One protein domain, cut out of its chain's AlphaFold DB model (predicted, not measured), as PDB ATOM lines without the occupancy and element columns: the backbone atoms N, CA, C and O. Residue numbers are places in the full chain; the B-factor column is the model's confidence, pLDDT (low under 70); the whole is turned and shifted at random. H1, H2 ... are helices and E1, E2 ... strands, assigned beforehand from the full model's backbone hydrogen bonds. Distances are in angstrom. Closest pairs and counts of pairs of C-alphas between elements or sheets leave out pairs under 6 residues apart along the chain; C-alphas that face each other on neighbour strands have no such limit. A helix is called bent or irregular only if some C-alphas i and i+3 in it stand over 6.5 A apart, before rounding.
ATOM      1  N   VAL A 496     152.349 176.790 203.104       94.94
ATOM      2  CA  VAL A 496     153.640 176.376 202.529       94.94
ATOM      3  C   VAL A 496     154.572 177.570 202.320       94.94
ATOM      4  O   VAL A 496     154.133 178.639 201.888       94.94
ATOM      5  N   ASP A 497     155.862 177.414 202.624       94.56
ATOM      6  CA  ASP A 497     156.890 178.457 202.470       94.56
ATOM      7  C   ASP A 497     157.802 178.266 201.249       94.56
ATOM      8  O   ASP A 497     158.594 179.157 200.931       94.56
ATOM      9  N   GLU A 498     157.661 177.163 200.513       94.25
ATOM     10  CA  GLU A 498     158.355 176.932 199.250       94.25
ATOM     11  C   GLU A 498     157.380 176.538 198.133       94.25
ATOM     12  O   GLU A 498     156.460 175.741 198.310       94.25
ATOM     13  N   VAL A 499     157.614 177.060 196.925       94.88
ATOM     14  CA  VAL A 499     156.793 176.736 195.740       94.88
ATOM     15  C   VAL A 499     156.817 175.243 195.393       94.88
ATOM     16  O   VAL A 499     155.898 174.756 194.739       94.88
ATOM     17  N   GLU A 500     157.857 174.508 195.797       92.75
ATOM     18  CA  GLU A 500     157.949 173.066 195.542       92.75
ATOM     19  C   GLU A 500     156.949 172.230 196.347       92.75
ATOM     20  O   GLU A 500     156.531 171.186 195.855       92.75
ATOM     21  N   ASP A 501     156.499 172.726 197.502       93.31
ATOM     22  CA  ASP A 501     155.547 172.026 198.369       93.31
ATOM     23  C   ASP A 501     154.082 172.292 197.979       93.31
ATOM     24  O   ASP A 501     153.164 171.645 198.484       93.31
ATOM     25  N   VAL A 502     153.840 173.219 197.040       94.00
ATOM     26  CA  VAL A 502     152.489 173.554 196.562       94.00
ATOM     27  C   VAL A 502     151.814 172.354 195.902       94.00
ATOM     28  O   VAL A 502     150.615 172.185 196.085       94.00
ATOM     29  N   GLU A 503     152.549 171.533 195.139       91.44
ATOM     30  CA  GLU A 503     151.984 170.360 194.446       91.44
ATOM     31  C   GLU A 503     151.373 169.369 195.442       91.44
ATOM     32  O   GLU A 503     150.218 168.986 195.276       91.44
ATOM     33  N   ASP A 504     152.109 169.024 196.501       91.06
ATOM     34  CA  ASP A 504     151.638 168.096 197.531       91.06
ATOM     35  C   ASP A 504     150.474 168.711 198.334       91.06
ATOM     36  O   ASP A 504     149.461 168.053 198.574       91.06
ATOM     37  N   ALA A 505     150.563 169.996 198.697       91.44
ATOM     38  CA  ALA A 505     149.528 170.658 199.493       91.44
ATOM     39  C   ALA A 505     148.175 170.756 198.764       91.44
ATOM     40  O   ALA A 505     147.134 170.542 199.378       91.44
ATOM     41  N   VAL A 506     148.156 171.046 197.456       90.31
ATOM     42  CA  VAL A 506     146.887 171.173 196.705       90.31
ATOM     43  C   VAL A 506     146.221 169.825 196.400       90.31
ATOM     44  O   VAL A 506     145.066 169.801 195.975       90.31
ATOM     45  N   GLU A 507     146.927 168.700 196.577       88.12
ATOM     46  CA  GLU A 507     146.316 167.365 196.524       88.12
ATOM     47  C   GLU A 507     145.532 167.047 197.807       88.12
ATOM     48  O   GLU A 507     144.498 166.371 197.739       88.12
ATOM     49  N   ASP A 508     146.009 167.550 198.947       84.00
ATOM     50  CA  ASP A 508     145.449 167.273 200.270       84.00
ATOM     51  C   ASP A 508     144.426 168.332 200.730       84.00
ATOM     52  O   ASP A 508     143.493 167.996 201.465       84.00
ATOM     53  N   PHE A 509     144.549 169.585 200.271       82.00
ATOM     54  CA  PHE A 509     143.737 170.719 200.726       82.00
ATOM     55  C   PHE A 509     143.074 171.484 199.570       82.00
ATOM     56  O   PHE A 509     143.683 171.747 198.534       82.00
ATOM     57  N   ASP A 510     141.814 171.893 199.769       80.75
ATOM     58  CA  ASP A 510     141.053 172.665 198.775       80.75
ATOM     59  C   ASP A 510     141.559 174.120 198.656       80.75
ATOM     60  O   ASP A 510     141.531 174.673 197.556       80.75
ATOM     61  N   THR A 511     142.051 174.718 199.748       86.25
ATOM     62  CA  THR A 511     142.676 176.052 199.764       86.25
ATOM     63  C   THR A 511     144.078 175.966 200.360       86.25
ATOM     64  O   THR A 511     144.259 175.448 201.460       86.25
ATOM     65  N   VAL A 512     145.069 176.493 199.639       91.81
ATOM     66  CA  VAL A 512     146.485 176.514 200.040       91.81
ATOM     67  C   VAL A 512     146.999 177.948 200.018       91.81
ATOM     68  O   VAL A 512     146.775 178.674 199.048       91.81
ATOM     69  N   LEU A 513     147.724 178.351 201.060       95.06
ATOM     70  CA  LEU A 513     148.410 179.640 201.123       95.06
ATOM     71  C   LEU A 513     149.923 179.420 201.025       95.06
ATOM     72  O   LEU A 513     150.557 178.848 201.911       95.06
ATOM     73  N   LEU A 514     150.495 179.918 199.934       96.50
ATOM     74  CA  LEU A 514     151.930 179.976 199.689       96.50
ATOM     75  C   LEU A 514     152.504 181.293 200.220       96.50
ATOM     76  O   LEU A 514     151.935 182.356 199.967       96.50
ATOM     77  N   SER A 515     153.677 181.242 200.849       96.38
ATOM     78  CA  SER A 515     154.482 182.416 201.193       96.38
ATOM     79  C   SER A 515     155.984 182.161 201.013       96.38
ATOM     80  O   SER A 515     156.722 181.967 201.981       96.38
ATOM     81  N   ASP A 516     156.455 182.216 199.766       96.00
ATOM     82  CA  ASP A 516     157.863 182.011 199.416       96.00
ATOM     83  C   ASP A 516     158.675 183.300 199.553       96.00
ATOM     84  O   ASP A 516     158.629 184.209 198.717       96.00
ATOM     85  N   THR A 517     159.446 183.360 200.635       94.25
ATOM     86  CA  THR A 517     160.283 184.515 200.984       94.25
ATOM     87  C   THR A 517     161.773 184.284 200.721       94.25
ATOM     88  O   THR A 517     162.570 185.222 200.777       94.25
ATOM     89  N   ASN A 518     162.179 183.044 200.422       91.88
ATOM     90  CA  ASN A 518     163.586 182.637 200.477       91.88
ATOM     91  C   ASN A 518     164.104 181.961 199.208       91.88
ATOM     92  O   ASN A 518     165.323 181.893 199.048       91.88
ATOM     93  N   THR A 519     163.248 181.463 198.312       94.12
ATOM     94  CA  THR A 519     163.704 180.655 197.165       94.12
ATOM     95  C   THR A 519     163.475 181.310 195.808       94.12
ATOM     96  O   THR A 519     164.098 180.901 194.827       94.12
ATOM     97  N   VAL A 520     162.676 182.379 195.744       95.12
ATOM     98  CA  VAL A 520     162.393 183.104 194.498       95.12
ATOM     99  C   VAL A 520     163.671 183.729 193.919       95.12
ATOM    100  O   VAL A 520     164.306 184.595 194.522       95.12
ATOM    101  N   GLU A 521     164.039 183.313 192.707       92.88
ATOM    102  CA  GLU A 521     165.208 183.833 191.973       92.88
ATOM    103  C   GLU A 521     164.822 184.589 190.696       92.88
ATOM    104  O   GLU A 521     165.636 185.329 190.126       92.88
ATOM    105  N   LYS A 522     163.606 184.348 190.199       90.25
ATOM    106  CA  LYS A 522     163.072 184.960 188.987       90.25
ATOM    107  C   LYS A 522     161.560 184.798 188.950       90.25
ATOM    108  O   LYS A 522     161.083 183.714 189.224       90.25
ATOM    109  N   LEU A 523     160.820 185.802 188.487       92.94
ATOM    110  CA  LEU A 523     159.411 185.618 188.134       92.94
ATOM    111  C   LEU A 523     159.239 185.537 186.622       92.94
ATOM    112  O   LEU A 523     159.789 186.336 185.866       92.94
ATOM    113  N   THR A 524     158.521 184.523 186.147       90.38
ATOM    114  CA  THR A 524     158.215 184.357 184.723       90.38
ATOM    115  C   THR A 524     156.810 183.813 184.565       90.38
ATOM    116  O   THR A 524     156.532 182.700 184.991       90.38
ATOM    117  N   PHE A 525     155.931 184.567 183.912       92.56
ATOM    118  CA  PHE A 525     154.579 184.109 183.609       92.56
ATOM    119  C   PHE A 525     154.493 183.572 182.176       92.56
ATOM    120  O   PHE A 525     154.841 184.275 181.225       92.56
ATOM    121  N   LYS A 526     154.064 182.315 182.005       88.44
ATOM    122  CA  LYS A 526     153.898 181.670 180.689       88.44
ATOM    123  C   LYS A 526     152.706 180.719 180.695       88.44
ATOM    124  O   LYS A 526     152.656 179.803 181.506       88.44
ATOM    125  N   ASN A 527     151.796 180.888 179.730       86.19
ATOM    126  CA  ASN A 527     150.668 179.982 179.462       86.19
ATOM    127  C   ASN A 527     149.826 179.612 180.704       86.19
ATOM    128  O   ASN A 527     149.420 178.462 180.837       86.19
ATOM    129  N   GLY A 528     149.565 180.573 181.598       91.00
ATOM    130  CA  GLY A 528     148.761 180.343 182.805       91.00
ATOM    131  C   GLY A 528     149.546 179.841 184.020       91.00
ATOM    132  O   GLY A 528     148.939 179.580 185.049       91.00
ATOM    133  N   THR A 529     150.875 179.738 183.937       95.94
ATOM    134  CA  THR A 529     151.741 179.344 185.060       95.94
ATOM    135  C   THR A 529     152.694 180.478 185.421       95.94
ATOM    136  O   THR A 529     153.340 181.046 184.531       95.94
ATOM    137  N   LEU A 530     152.806 180.790 186.715       97.19
ATOM    138  CA  LEU A 530     153.834 181.680 187.253       97.19
ATOM    139  C   LEU A 530     154.983 180.838 187.812       97.19
ATOM    140  O   LEU A 530     154.789 180.049 188.731       97.19
ATOM    141  N   TYR A 531     156.170 181.007 187.238       95.69
ATOM    142  CA  TYR A 531     157.396 180.336 187.662       95.69
ATOM    143  C   TYR A 531     158.238 181.248 188.553       95.69
ATOM    144  O   TYR A 531     158.308 182.448 188.278       95.69
ATOM    145  N   THR A 532     158.897 180.668 189.560       95.12
ATOM    146  CA  THR A 532     159.695 181.388 190.576       95.12
ATOM    147  C   THR A 532     161.210 181.141 190.489       95.12
ATOM    148  O   THR A 532     162.003 181.793 191.180       95.12
ATOM    149  N   ASP A 533     161.641 180.238 189.604       92.94
ATOM    150  CA  ASP A 533     163.041 179.865 189.405       92.94
ATOM    151  C   ASP A 533     163.586 180.246 188.017       92.94
ATOM    152  O   ASP A 533     162.869 180.439 187.032       92.94
ATOM    153  N   ARG A 534     164.920 180.286 187.906       89.38
ATOM    154  CA  ARG A 534     165.631 180.701 186.680       89.38
ATOM    155  C   ARG A 534     165.308 179.850 185.452       89.38
ATOM    156  O   ARG A 534     165.385 180.353 184.331       89.38
ATOM    157  N   ASN A 535     165.030 178.561 185.652       86.81
ATOM    158  CA  ASN A 535     164.848 177.594 184.572       86.81
ATOM    159  C   ASN A 535     163.374 177.356 184.229       86.81
ATOM    160  O   ASN A 535     163.111 176.559 183.328       86.81
ATOM    161  N   ALA A 536     162.442 178.037 184.908       88.88
ATOM    162  CA  ALA A 536     161.008 177.791 184.805       88.88
ATOM    163  C   ALA A 536     160.658 176.306 185.038       88.88
ATOM    164  O   ALA A 536     160.019 175.658 184.209       88.88
ATOM    165  N   THR A 537     161.147 175.763 186.154       90.94
ATOM    166  CA  THR A 537     160.901 174.390 186.620       90.94
ATOM    167  C   THR A 537     160.056 174.315 187.889       90.94
ATOM    168  O   THR A 537     159.472 173.264 188.133       90.94
ATOM    169  N   LYS A 538     159.957 175.406 188.658       93.56
ATOM    170  CA  LYS A 538     159.123 175.533 189.858       93.56
ATOM    171  C   LYS A 538     158.103 176.645 189.642       93.56
ATOM    172  O   LYS A 538     158.477 177.754 189.258       93.56
ATOM    173  N   GLY A 539     156.826 176.354 189.846       95.06
ATOM    174  CA  GLY A 539     155.754 177.319 189.631       95.06
ATOM    175  C   GLY A 539     154.380 176.750 189.942       95.06
ATOM    176  O   GLY A 539     154.240 175.553 190.175       95.06
ATOM    177  N   PHE A 540     153.370 177.610 189.901       97.44
ATOM    178  CA  PHE A 540     151.985 177.258 190.207       97.44
ATOM    179  C   PHE A 540     151.006 177.804 189.159       97.44
ATOM    180  O   PHE A 540     151.314 178.736 188.403       97.44
ATOM    181  N   SER A 541     149.830 177.178 189.077       96.75
ATOM    182  CA  SER A 541     148.761 177.553 188.146       96.75
ATOM    183  C   SER A 541     148.091 178.860 188.571       96.75
ATOM    184  O   SER A 541     147.879 179.086 189.758       96.75
ATOM    185  N   VAL A 542     147.727 179.708 187.609       97.88
ATOM    186  CA  VAL A 542     147.152 181.038 187.846       97.88
ATOM    187  C   VAL A 542     145.779 181.153 187.190       97.88
ATOM    188  O   VAL A 542     145.609 180.819 186.011       97.88
ATOM    189  N   SER A 543     144.803 181.682 187.930       95.81
ATOM    190  CA  SER A 543     143.455 181.952 187.426       95.81
ATOM    191  C   SER A 543     143.468 183.041 186.339       95.81
ATOM    192  O   SER A 543     144.169 184.046 186.490       95.81
ATOM    193  N   PRO A 544     142.670 182.919 185.259       91.19
ATOM    194  CA  PRO A 544     142.470 183.998 184.287       91.19
ATOM    195  C   PRO A 544     141.975 185.313 184.905       91.19
ATOM    196  O   PRO A 544     142.180 186.370 184.308       91.19
ATOM    197  N   GLU A 545     141.354 185.240 186.087       91.38
ATOM    198  CA  GLU A 545     140.776 186.358 186.842       91.38
ATOM    199  C   GLU A 545     141.590 186.716 188.100       91.38
ATOM    200  O   GLU A 545     141.092 187.422 188.968       91.38
ATOM    201  N   VAL A 546     142.843 186.248 188.203       96.75
ATOM    202  CA  VAL A 546     143.709 186.476 189.375       96.75
ATOM    203  C   VAL A 546     143.784 187.956 189.774       96.75
ATOM    204  O   VAL A 546     143.945 188.822 188.912       96.75
ATOM    205  N   LYS A 547     143.728 188.254 191.073       96.81
ATOM    206  CA  LYS A 547     144.037 189.591 191.608       96.81
ATOM    207  C   LYS A 547     145.476 189.630 192.111       96.81
ATOM    208  O   LYS A 547     145.918 188.699 192.784       96.81
ATOM    209  N   VAL A 548     146.227 190.665 191.751       97.69
ATOM    210  CA  VAL A 548     147.653 190.768 192.074       97.69
ATOM    211  C   VAL A 548     147.928 192.071 192.811       97.69
ATOM    212  O   VAL A 548     147.645 193.150 192.293       97.69
ATOM    213  N   VAL A 549     148.550 191.964 193.981       98.31
ATOM    214  CA  VAL A 549     149.090 193.112 194.712       98.31
ATOM    215  C   VAL A 549     150.594 193.170 194.508       98.31
ATOM    216  O   VAL A 549     151.305 192.202 194.777       98.31
ATOM    217  N   LEU A 550     151.084 194.317 194.051       97.25
ATOM    218  CA  LEU A 550     152.506 194.598 193.910       97.25
ATOM    219  C   LEU A 550     152.930 195.624 194.960       97.25
ATOM    220  O   LEU A 550     152.448 196.755 194.952       97.25
ATOM    221  N   SER A 551     153.860 195.236 195.830       95.88
ATOM    222  CA  SER A 551     154.528 196.129 196.781       95.88
ATOM    223  C   SER A 551     155.954 196.417 196.318       95.88
ATOM    224  O   SER A 551     156.705 195.492 196.011       95.88
ATOM    225  N   LEU A 552     156.340 197.692 196.271       93.69
ATOM    226  CA  LEU A 552     157.650 198.152 195.809       93.69
ATOM    227  C   LEU A 552     158.421 198.865 196.921       93.69
ATOM    228  O   LEU A 552     157.873 199.683 197.661       93.69
ATOM    229  N   ALA A 553     159.729 198.618 196.985       91.56
ATOM    230  CA  ALA A 553     160.625 199.370 197.852       91.56
ATOM    231  C   ALA A 553     161.052 200.736 197.273       91.56
ATOM    232  O   ALA A 553     161.168 200.935 196.056       91.56
ATOM    233  N   ASP A 554     161.374 201.680 198.164       85.19
ATOM    234  CA  ASP A 554     161.860 203.014 197.797       85.19
ATOM    235  C   ASP A 554     163.297 202.989 197.217       85.19
ATOM    236  O   ASP A 554     163.987 201.968 197.120       85.19
ATOM    237  N   LYS A 555     163.834 204.166 196.864       82.44
ATOM    238  CA  LYS A 555     165.223 204.310 196.362       82.44
ATOM    239  C   LYS A 555     166.307 203.915 197.377       82.44
ATOM    240  O   LYS A 555     167.478 203.784 197.011       82.44
ATOM    241  N   LYS A 556     165.966 203.805 198.660       81.44
ATOM    242  CA  LYS A 556     166.868 203.393 199.745       81.44
ATOM    243  C   LYS A 556     166.729 201.903 200.065       81.44
ATOM    244  O   LYS A 556     167.651 201.372 200.685       81.44
ATOM    245  N   GLY A 557     165.677 201.248 199.578       80.75
ATOM    246  CA  GLY A 557     165.341 199.853 199.849       80.75
ATOM    247  C   GLY A 557     164.448 199.683 201.076       80.75
ATOM    248  O   GLY A 557     164.513 198.637 201.708       80.75
ATOM    249  N   ASN A 558     163.690 200.712 201.465       87.50
ATOM    250  CA  ASN A 558     162.625 200.559 202.455       87.50
ATOM    251  C   ASN A 558     161.417 199.930 201.758       87.50
ATOM    252  O   ASN A 558     160.952 200.484 200.765       87.50
ATOM    253  N   GLU A 559     160.958 198.787 202.257       91.38
ATOM    254  CA  GLU A 559     159.834 198.020 201.705       91.38
ATOM    255  C   GLU A 559     158.502 198.779 201.836       91.38
ATOM    256  O   GLU A 559     158.370 199.650 202.703       91.38
ATOM    257  N   PHE A 560     157.523 198.421 200.999       92.31
ATOM    258  CA  PHE A 560     156.153 198.961 201.022       92.31
ATOM    259  C   PHE A 560     156.063 200.498 200.863       92.31
ATOM    260  O   PHE A 560     155.265 201.150 201.534       92.31
ATOM    261  N   ASP A 561     156.891 201.096 199.995       92.69
ATOM    262  CA  ASP A 561     156.815 202.531 199.646       92.69
ATOM    263  C   ASP A 561     155.627 202.828 198.723       92.69
ATOM    264  O   ASP A 561     154.990 203.873 198.838       92.69
ATOM    265  N   ASP A 562     155.334 201.887 197.824       90.75
ATOM    266  CA  ASP A 562     154.200 201.917 196.903       90.75
ATOM    267  C   ASP A 562     153.555 200.529 196.880       90.75
ATOM    268  O   ASP A 562     154.256 199.529 196.706       90.75
ATOM    269  N   VAL A 563     152.245 200.463 197.107       94.75
ATOM    270  CA  VAL A 563     151.463 199.222 197.131       94.75
ATOM    271  C   VAL A 563     150.261 199.431 196.220       94.75
ATOM    272  O   VAL A 563     149.476 200.351 196.436       94.75
ATOM    273  N   ASP A 564     150.142 198.605 195.184       92.50
ATOM    274  CA  ASP A 564     149.140 198.745 194.124       92.50
ATOM    275  C   ASP A 564     148.460 197.392 193.867       92.50
ATOM    276  O   ASP A 564     149.124 196.393 193.580       92.50
ATOM    277  N   ASP A 565     147.136 197.371 193.979       95.12
ATOM    278  CA  ASP A 565     146.247 196.220 193.796       95.12
ATOM    279  C   ASP A 565     145.430 196.295 192.489       95.12
ATOM    280  O   ASP A 565     144.539 195.488 192.236       95.12
ATOM    281  N   SER A 566     145.745 197.239 191.593       90.75
ATOM    282  CA  SER A 566     145.003 197.454 190.341       90.75
ATOM    283  C   SER A 566     145.226 196.378 189.265       90.75
ATOM    284  O   SER A 566     144.717 196.490 188.141       90.75
ATOM    285  N   TYR A 567     146.013 195.343 189.560       91.62
ATOM    286  CA  TYR A 567     146.427 194.321 188.607       91.62
ATOM    287  C   TYR A 567     145.470 193.127 188.638       91.62
ATOM    288  O   TYR A 567     145.474 192.330 189.570       91.62
ATOM    289  N   THR A 568     144.681 192.967 187.575       92.50
ATOM    290  CA  THR A 568     143.702 191.876 187.454       92.50
ATOM    291  C   THR A 568     143.884 191.039 186.188       92.50
ATOM    292  O   THR A 568     144.218 191.536 185.102       92.50
ATOM    293  N   GLY A 569     143.669 189.735 186.339       91.75
ATOM    294  CA  GLY A 569     143.849 188.707 185.327       91.75
ATOM    295  C   GLY A 569     145.278 188.588 184.796       91.75
ATOM    296  O   GLY A 569     146.220 189.221 185.274       91.75
ATOM    297  N   TYR A 570     145.453 187.791 183.740       91.31
ATOM    298  CA  TYR A 570     146.776 187.543 183.145       91.31
ATOM    299  C   TYR A 570     147.483 188.813 182.664       91.31
ATOM    300  O   TYR A 570     148.680 188.977 182.889       91.31
ATOM    301  N   ASN A 571     146.744 189.743 182.054       85.44
ATOM    302  CA  ASN A 571     147.313 191.023 181.626       85.44
ATOM    303  C   ASN A 571     147.747 191.878 182.827       85.44
ATOM    304  O   ASN A 571     148.743 192.594 182.734       85.44
ATOM    305  N   GLY A 572     146.998 191.820 183.934       88.38
ATOM    306  CA  GLY A 572     147.349 192.468 185.192       88.38
ATOM    307  C   GLY A 572     148.627 191.890 185.780       88.38
ATOM    308  O   GLY A 572     149.549 192.649 186.048       88.38
ATOM    309  N   LEU A 573     148.738 190.564 185.881       93.00
ATOM    310  CA  LEU A 573     149.953 189.903 186.361       93.00
ATOM    311  C   LEU A 573     151.179 190.256 185.504       93.00
ATOM    312  O   LEU A 573     152.202 190.669 186.041       93.00
ATOM    313  N   GLU A 574     151.085 190.183 184.172       86.50
ATOM    314  CA  GLU A 574     152.182 190.605 183.281       86.50
ATOM    315  C   GLU A 574     152.567 192.081 183.488       86.50
ATOM    316  O   GLU A 574     153.743 192.447 183.408       86.50
ATOM    317  N   LYS A 575     151.577 192.941 183.757       83.75
ATOM    318  CA  LYS A 575     151.795 194.356 184.059       83.75
ATOM    319  C   LYS A 575     152.490 194.529 185.418       83.75
ATOM    320  O   LYS A 575     153.438 195.304 185.478       83.75
ATOM    321  N   ALA A 576     152.094 193.783 186.450       89.81
ATOM    322  CA  ALA A 576     152.734 193.803 187.765       89.81
ATOM    323  C   ALA A 576     154.211 193.389 187.669       89.81
ATOM    324  O   ALA A 576     155.088 194.127 188.105       89.81
ATOM    325  N   LEU A 577     154.507 192.277 186.983       90.31
ATOM    326  CA  LEU A 577     155.884 191.804 186.770       90.31
ATOM    327  C   LEU A 577     156.767 192.838 186.047       90.31
ATOM    328  O   LEU A 577     157.961 192.959 186.316       90.31
ATOM    329  N   ARG A 578     156.185 193.614 185.129       81.31
ATOM    330  CA  ARG A 578     156.887 194.704 184.437       81.31
ATOM    331  C   ARG A 578     157.134 195.912 185.342       81.31
ATOM    332  O   ARG A 578     158.135 196.604 185.166       81.31
ATOM    333  N   ASP A 579     156.203 196.208 186.239       84.06
ATOM    334  CA  ASP A 579     156.246 197.411 187.070       84.06
ATOM    335  C   ASP A 579     157.141 197.208 188.325       84.06
ATOM    336  O   ASP A 579     157.527 198.188 188.967       84.06
ATOM    337  N   MET A 580     157.590 195.966 188.580       88.25
ATOM    338  CA  MET A 580     158.638 195.601 189.548       88.25
ATOM    339  C   MET A 580     159.939 196.414 189.392       88.25
ATOM    340  O   MET A 580     160.394 196.748 188.291       88.25
ATOM    341  N   ASN A 581     160.593 196.689 190.520       83.62
ATOM    342  CA  ASN A 581     161.945 197.236 190.596       83.62
ATOM    343  C   ASN A 581     163.010 196.201 190.191       83.62
ATOM    344  O   ASN A 581     163.947 196.551 189.468       83.62
ATOM    345  N   ALA A 582     162.872 194.954 190.642       84.06
ATOM    346  CA  ALA A 582     163.707 193.830 190.250       84.06
ATOM    347  C   ALA A 582     163.303 193.342 188.854       84.06
ATOM    348  O   ALA A 582     162.135 193.086 188.581       84.06
ATOM    349  N   GLN A 583     164.282 193.197 187.961       76.19
ATOM    350  CA  GLN A 583     164.066 192.718 186.597       76.19
ATOM    351  C   GLN A 583     165.059 191.600 186.277       76.19
ATOM    352  O   GLN A 583     166.213 191.636 186.706       76.19
ATOM    353  N   GLY A 584     164.619 190.610 185.506       74.94
ATOM    354  CA  GLY A 584     165.441 189.460 185.145       74.94
ATOM    355  C   GLY A 584     165.692 188.501 186.305       74.94
ATOM    356  O   GLY A 584     164.763 188.074 186.983       74.94
ATOM    357  N   THR A 585     166.949 188.089 186.482       79.88
ATOM    358  CA  THR A 585     167.348 187.215 187.597       79.88
ATOM    359  C   THR A 585     167.839 188.055 188.764       79.88
ATOM    360  O   THR A 585     168.724 188.892 188.590       79.88
ATOM    361  N   PHE A 586     167.332 187.769 189.954       87.12
ATOM    362  CA  PHE A 586     167.713 188.438 191.190       87.12
ATOM    363  C   PHE A 586     168.199 187.423 192.233       87.12
ATOM    364  O   PHE A 586     168.145 186.209 192.034       87.12
ATOM    365  N   GLY A 587     168.796 187.924 193.316       85.25
ATOM    366  CA  GLY A 587     169.170 187.076 194.447       85.25
ATOM    367  C   GLY A 587     167.932 186.612 195.211       85.25
ATOM    368  O   GLY A 587     166.943 187.336 195.276       85.25
ATOM    369  N   THR A 588     168.009 185.437 195.829       89.31
ATOM    370  CA  THR A 588     166.993 184.956 196.773       89.31
ATOM    371  C   THR A 588     166.732 185.982 197.879       89.31
ATOM    372  O   THR A 588     167.686 186.573 198.399       89.31
ATOM    373  N   GLY A 589     165.464 186.189 198.238       87.81
ATOM    374  CA  GLY A 589     165.043 187.167 199.250       87.81
ATOM    375  C   GLY A 589     165.058 188.627 198.780       87.81
ATOM    376  O   GLY A 589     164.933 189.534 199.599       87.81
ATOM    377  N   VAL A 590     165.258 188.885 197.480       91.94
ATOM    378  CA  VAL A 590     165.051 190.220 196.876       91.94
ATOM    379  C   VAL A 590     163.584 190.434 196.511       91.94
ATOM    380  O   VAL A 590     163.083 191.546 196.635       91.94
ATOM    381  N   VAL A 591     162.916 189.376 196.064       94.75
ATOM    382  CA  VAL A 591     161.485 189.360 195.769       94.75
ATOM    383  C   VAL A 591     160.884 188.212 196.558       94.75
ATOM    384  O   VAL A 591     161.457 187.124 196.582       94.75
ATOM    385  N   GLU A 592     159.747 188.464 197.183       96.38
ATOM    386  CA  GLU A 592     158.953 187.474 197.903       96.38
ATOM    387  C   GLU A 592     157.619 187.315 197.164       96.38
ATOM    388  O   GLU A 592     157.081 188.292 196.626       96.38
ATOM    389  N   VAL A 593     157.101 186.088 197.097       97.25
ATOM    390  CA  VAL A 593     155.819 185.791 196.448       97.25
ATOM    391  C   VAL A 593     154.935 184.993 197.382       97.25
ATOM    392  O   VAL A 593     155.301 183.907 197.822       97.25
ATOM    393  N   SER A 594     153.729 185.502 197.599       97.31
ATOM    394  CA  SER A 594     152.656 184.775 198.262       97.31
ATOM    395  C   SER A 594     151.482 184.567 197.313       97.31
ATOM    396  O   SER A 594     151.263 185.374 196.408       97.31
ATOM    397  N   ALA A 595     150.716 183.497 197.508       97.19
ATOM    398  CA  ALA A 595     149.524 183.221 196.711       97.19
ATOM    399  C   ALA A 595     148.487 182.428 197.507       97.19
ATOM    400  O   ALA A 595     148.856 181.523 198.250       97.19
ATOM    401  N   ILE A 596     147.206 182.732 197.299       95.38
ATOM    402  CA  ILE A 596     146.091 181.885 197.744       95.38
ATOM    403  C   ILE A 596     145.641 181.068 196.537       95.38
ATOM    404  O   ILE A 596     145.303 181.633 195.491       95.38
ATOM    405  N   LEU A 597     145.697 179.744 196.667       94.31
ATOM    406  CA  LEU A 597     145.305 178.789 195.642       94.31
ATOM    407  C   LEU A 597     144.016 178.096 196.053       94.31
ATOM    408  O   LEU A 597     144.010 177.371 197.041       94.31
ATOM    409  N   ASP A 598     142.974 178.250 195.239       87.94
ATOM    410  CA  ASP A 598     141.699 177.562 195.420       87.94
ATOM    411  C   ASP A 598     141.562 176.451 194.382       87.94
ATOM    412  O   ASP A 598     141.678 176.675 193.172       87.94
ATOM    413  N   ASN A 599     141.329 175.231 194.859       83.50
ATOM    414  CA  ASN A 599     141.316 173.999 194.071       83.50
ATOM    415  C   ASN A 599     142.548 173.890 193.143       83.50
ATOM    416  O   ASN A 599     142.434 173.547 191.962       83.50
ATOM    417  N   GLY A 600     143.728 174.244 193.666       85.81
ATOM    418  CA  GLY A 600     145.007 174.175 192.952       85.81
ATOM    419  C   GLY A 600     145.281 175.303 191.949       85.81
ATOM    420  O   GLY A 600     146.244 175.215 191.181       85.81
ATOM    421  N   VAL A 601     144.466 176.363 191.919       93.31
ATOM    422  CA  VAL A 601     144.649 177.515 191.021       93.31
ATOM    423  C   VAL A 601     144.740 178.805 191.830       93.31
ATOM    424  O   VAL A 601     143.840 179.116 192.600       93.31
ATOM    425  N   ALA A 602     145.799 179.593 191.629       97.00
ATOM    426  CA  ALA A 602     145.975 180.865 192.325       97.00
ATOM    427  C   ALA A 602     144.890 181.880 191.934       97.00
ATOM    428  O   ALA A 602     144.813 182.298 190.771       97.00
ATOM    429  N   THR A 603     144.079 182.283 192.911       95.31
ATOM    430  CA  THR A 603     143.020 183.299 192.792       95.31
ATOM    431  C   THR A 603     143.522 184.680 193.205       95.31
ATOM    432  O   THR A 603     143.097 185.686 192.630       95.31
ATOM    433  N   SER A 604     144.513 184.740 194.101       96.44
ATOM    434  CA  SER A 604     145.220 185.972 194.455       96.44
ATOM    435  C   SER A 604     146.727 185.763 194.615       96.44
ATOM    436  O   SER A 604     147.181 184.680 194.983       96.44
ATOM    437  N   ILE A 605     147.510 186.798 194.297       98.38
ATOM    438  CA  ILE A 605     148.976 186.803 194.393       98.38
ATOM    439  C   ILE A 605     149.436 188.115 195.032       98.38
ATOM    440  O   ILE A 605     148.971 189.190 194.659       98.38
ATOM    441  N   VAL A 606     150.403 188.038 195.941       98.19
ATOM    442  CA  VAL A 606     151.118 189.199 196.477       98.19
ATOM    443  C   VAL A 606     152.591 189.089 196.104       98.19
ATOM    444  O   VAL A 606     153.225 188.064 196.350       98.19
ATOM    445  N   ILE A 607     153.138 190.145 195.507       97.88
ATOM    446  CA  ILE A 607     154.557 190.263 195.160       97.88
ATOM    447  C   ILE A 607     155.151 191.389 196.003       97.88
ATOM    448  O   ILE A 607     154.784 192.551 195.820       97.88
ATOM    449  N   ASN A 608     156.085 191.059 196.894       96.44
ATOM    450  CA  ASN A 608     156.866 192.049 197.635       96.44
ATOM    451  C   ASN A 608     158.259 192.177 197.012       96.44
ATOM    452  O   ASN A 608     159.110 191.298 197.157       96.44
ATOM    453  N   ASP A 609     158.487 193.271 196.290       94.69
ATOM    454  CA  ASP A 609     159.757 193.576 195.647       94.69
ATOM    455  C   ASP A 609     160.590 194.548 196.489       94.69
ATOM    456  O   ASP A 609     160.359 195.763 196.548       94.69
ATOM    457  N   LYS A 610     161.635 193.991 197.097       92.69
ATOM    458  CA  LYS A 610     162.538 194.670 198.030       92.69
ATOM    459  C   LYS A 610     163.714 195.326 197.304       92.69
ATOM    460  O   LYS A 610     164.575 195.948 197.940       92.69
TER     461      LYS A 610
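AT A GLANCE: This is residues 496 to 610 of the 964 residues of an uncharacterized protein of uncultured Blautia sp (UniProt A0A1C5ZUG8). A twisted sheet of seven strands curls round one helix, H2, while a second helix, H1, packs on the sheet at E1 and E6, away from H2. The long strand E4 bends by 117 degrees at residue 544; the short strands E2 and E3 make a flap beside its first residues, and its later part runs between E5 and E7. The printed part has 115 residues, with two named helices and seven named strands in the order H1 E1 E2 E3 E4 E5 H2 E6 E7. The sheet is branched and mixed, with E4 and E7 parallel and the other neighbour pairs antiparallel. The class is mixed, helices and strands; the whole is compact, with a radius of gyration of the C-alphas of 13.1 A, and elongated, spanning 42 by 26 by 22 A.

HOW THE PARTS SIT: H1, residues 499 to 508, is on the sheet at a height over the sheet of 8.5 A. It lies over E6, residues 591 to 598, and runs along the strands, at 12 degrees to E6 on the local plane. Val 506 of H1 and Val 512 of E1, residues 511 to 516, have the closest C-alphas of the two, 6.3 A apart. E1 is an edge strand and antiparallel to E6, with N 514 and O 595 2.8 A apart. E2, residues 524 to 526, E3, residues 529 to 531, E4, residues 539 to 552, and E5, residues 562 to 568, form a meander, each strand the antiparallel neighbour of the one before. Across its hairpins N 531 and O 524 are 2.8 A apart, N 530 and O 540 3.0 A, and N 550 and O 564 2.9 A. E3 and E5 lie on one side of E4, and E7, residues 601 to 609, on the other side, parallel to E4, with N 551 and O 607 2.8 A apart. The sheet curls round H2, residues 569 to 579; the closest C-alphas of E4 and H2, those of Glu 545 and Gly 569, are 4.2 A apart. E6 and E7 form a hairpin, with N 606 and O 594 2.8 A apart. H1 and H2 are apart. In H2 every O i to N i+4 pair is within hydrogen-bond range; in H1 2 of 6 are, beside 5 of 7 O i to N i+3 pairs.

IN THESE COORDINATES: H1 begins at C-alpha 499, at (156.793, 176.736, 195.740), and is only just irregular, with C-alphas 500 and 503 6.6 A apart. From first to last C-alpha, E4 measures 21.8 A, E6 23.0 A and E7 22.5 A. E7 bends by 62 degrees at residue 604 and ends at C-alpha 609, at (159.757, 193.576, 195.647).

THE WHOLE: The two C-alphas farthest apart, those of Asp 508 and Lys 555, are 42.2 A apart. The printed part has no cut. The link from H2 to E6 is long, 11 residues. The mean pLDDT of the printed part is 91.4, and no printed residue is under 70.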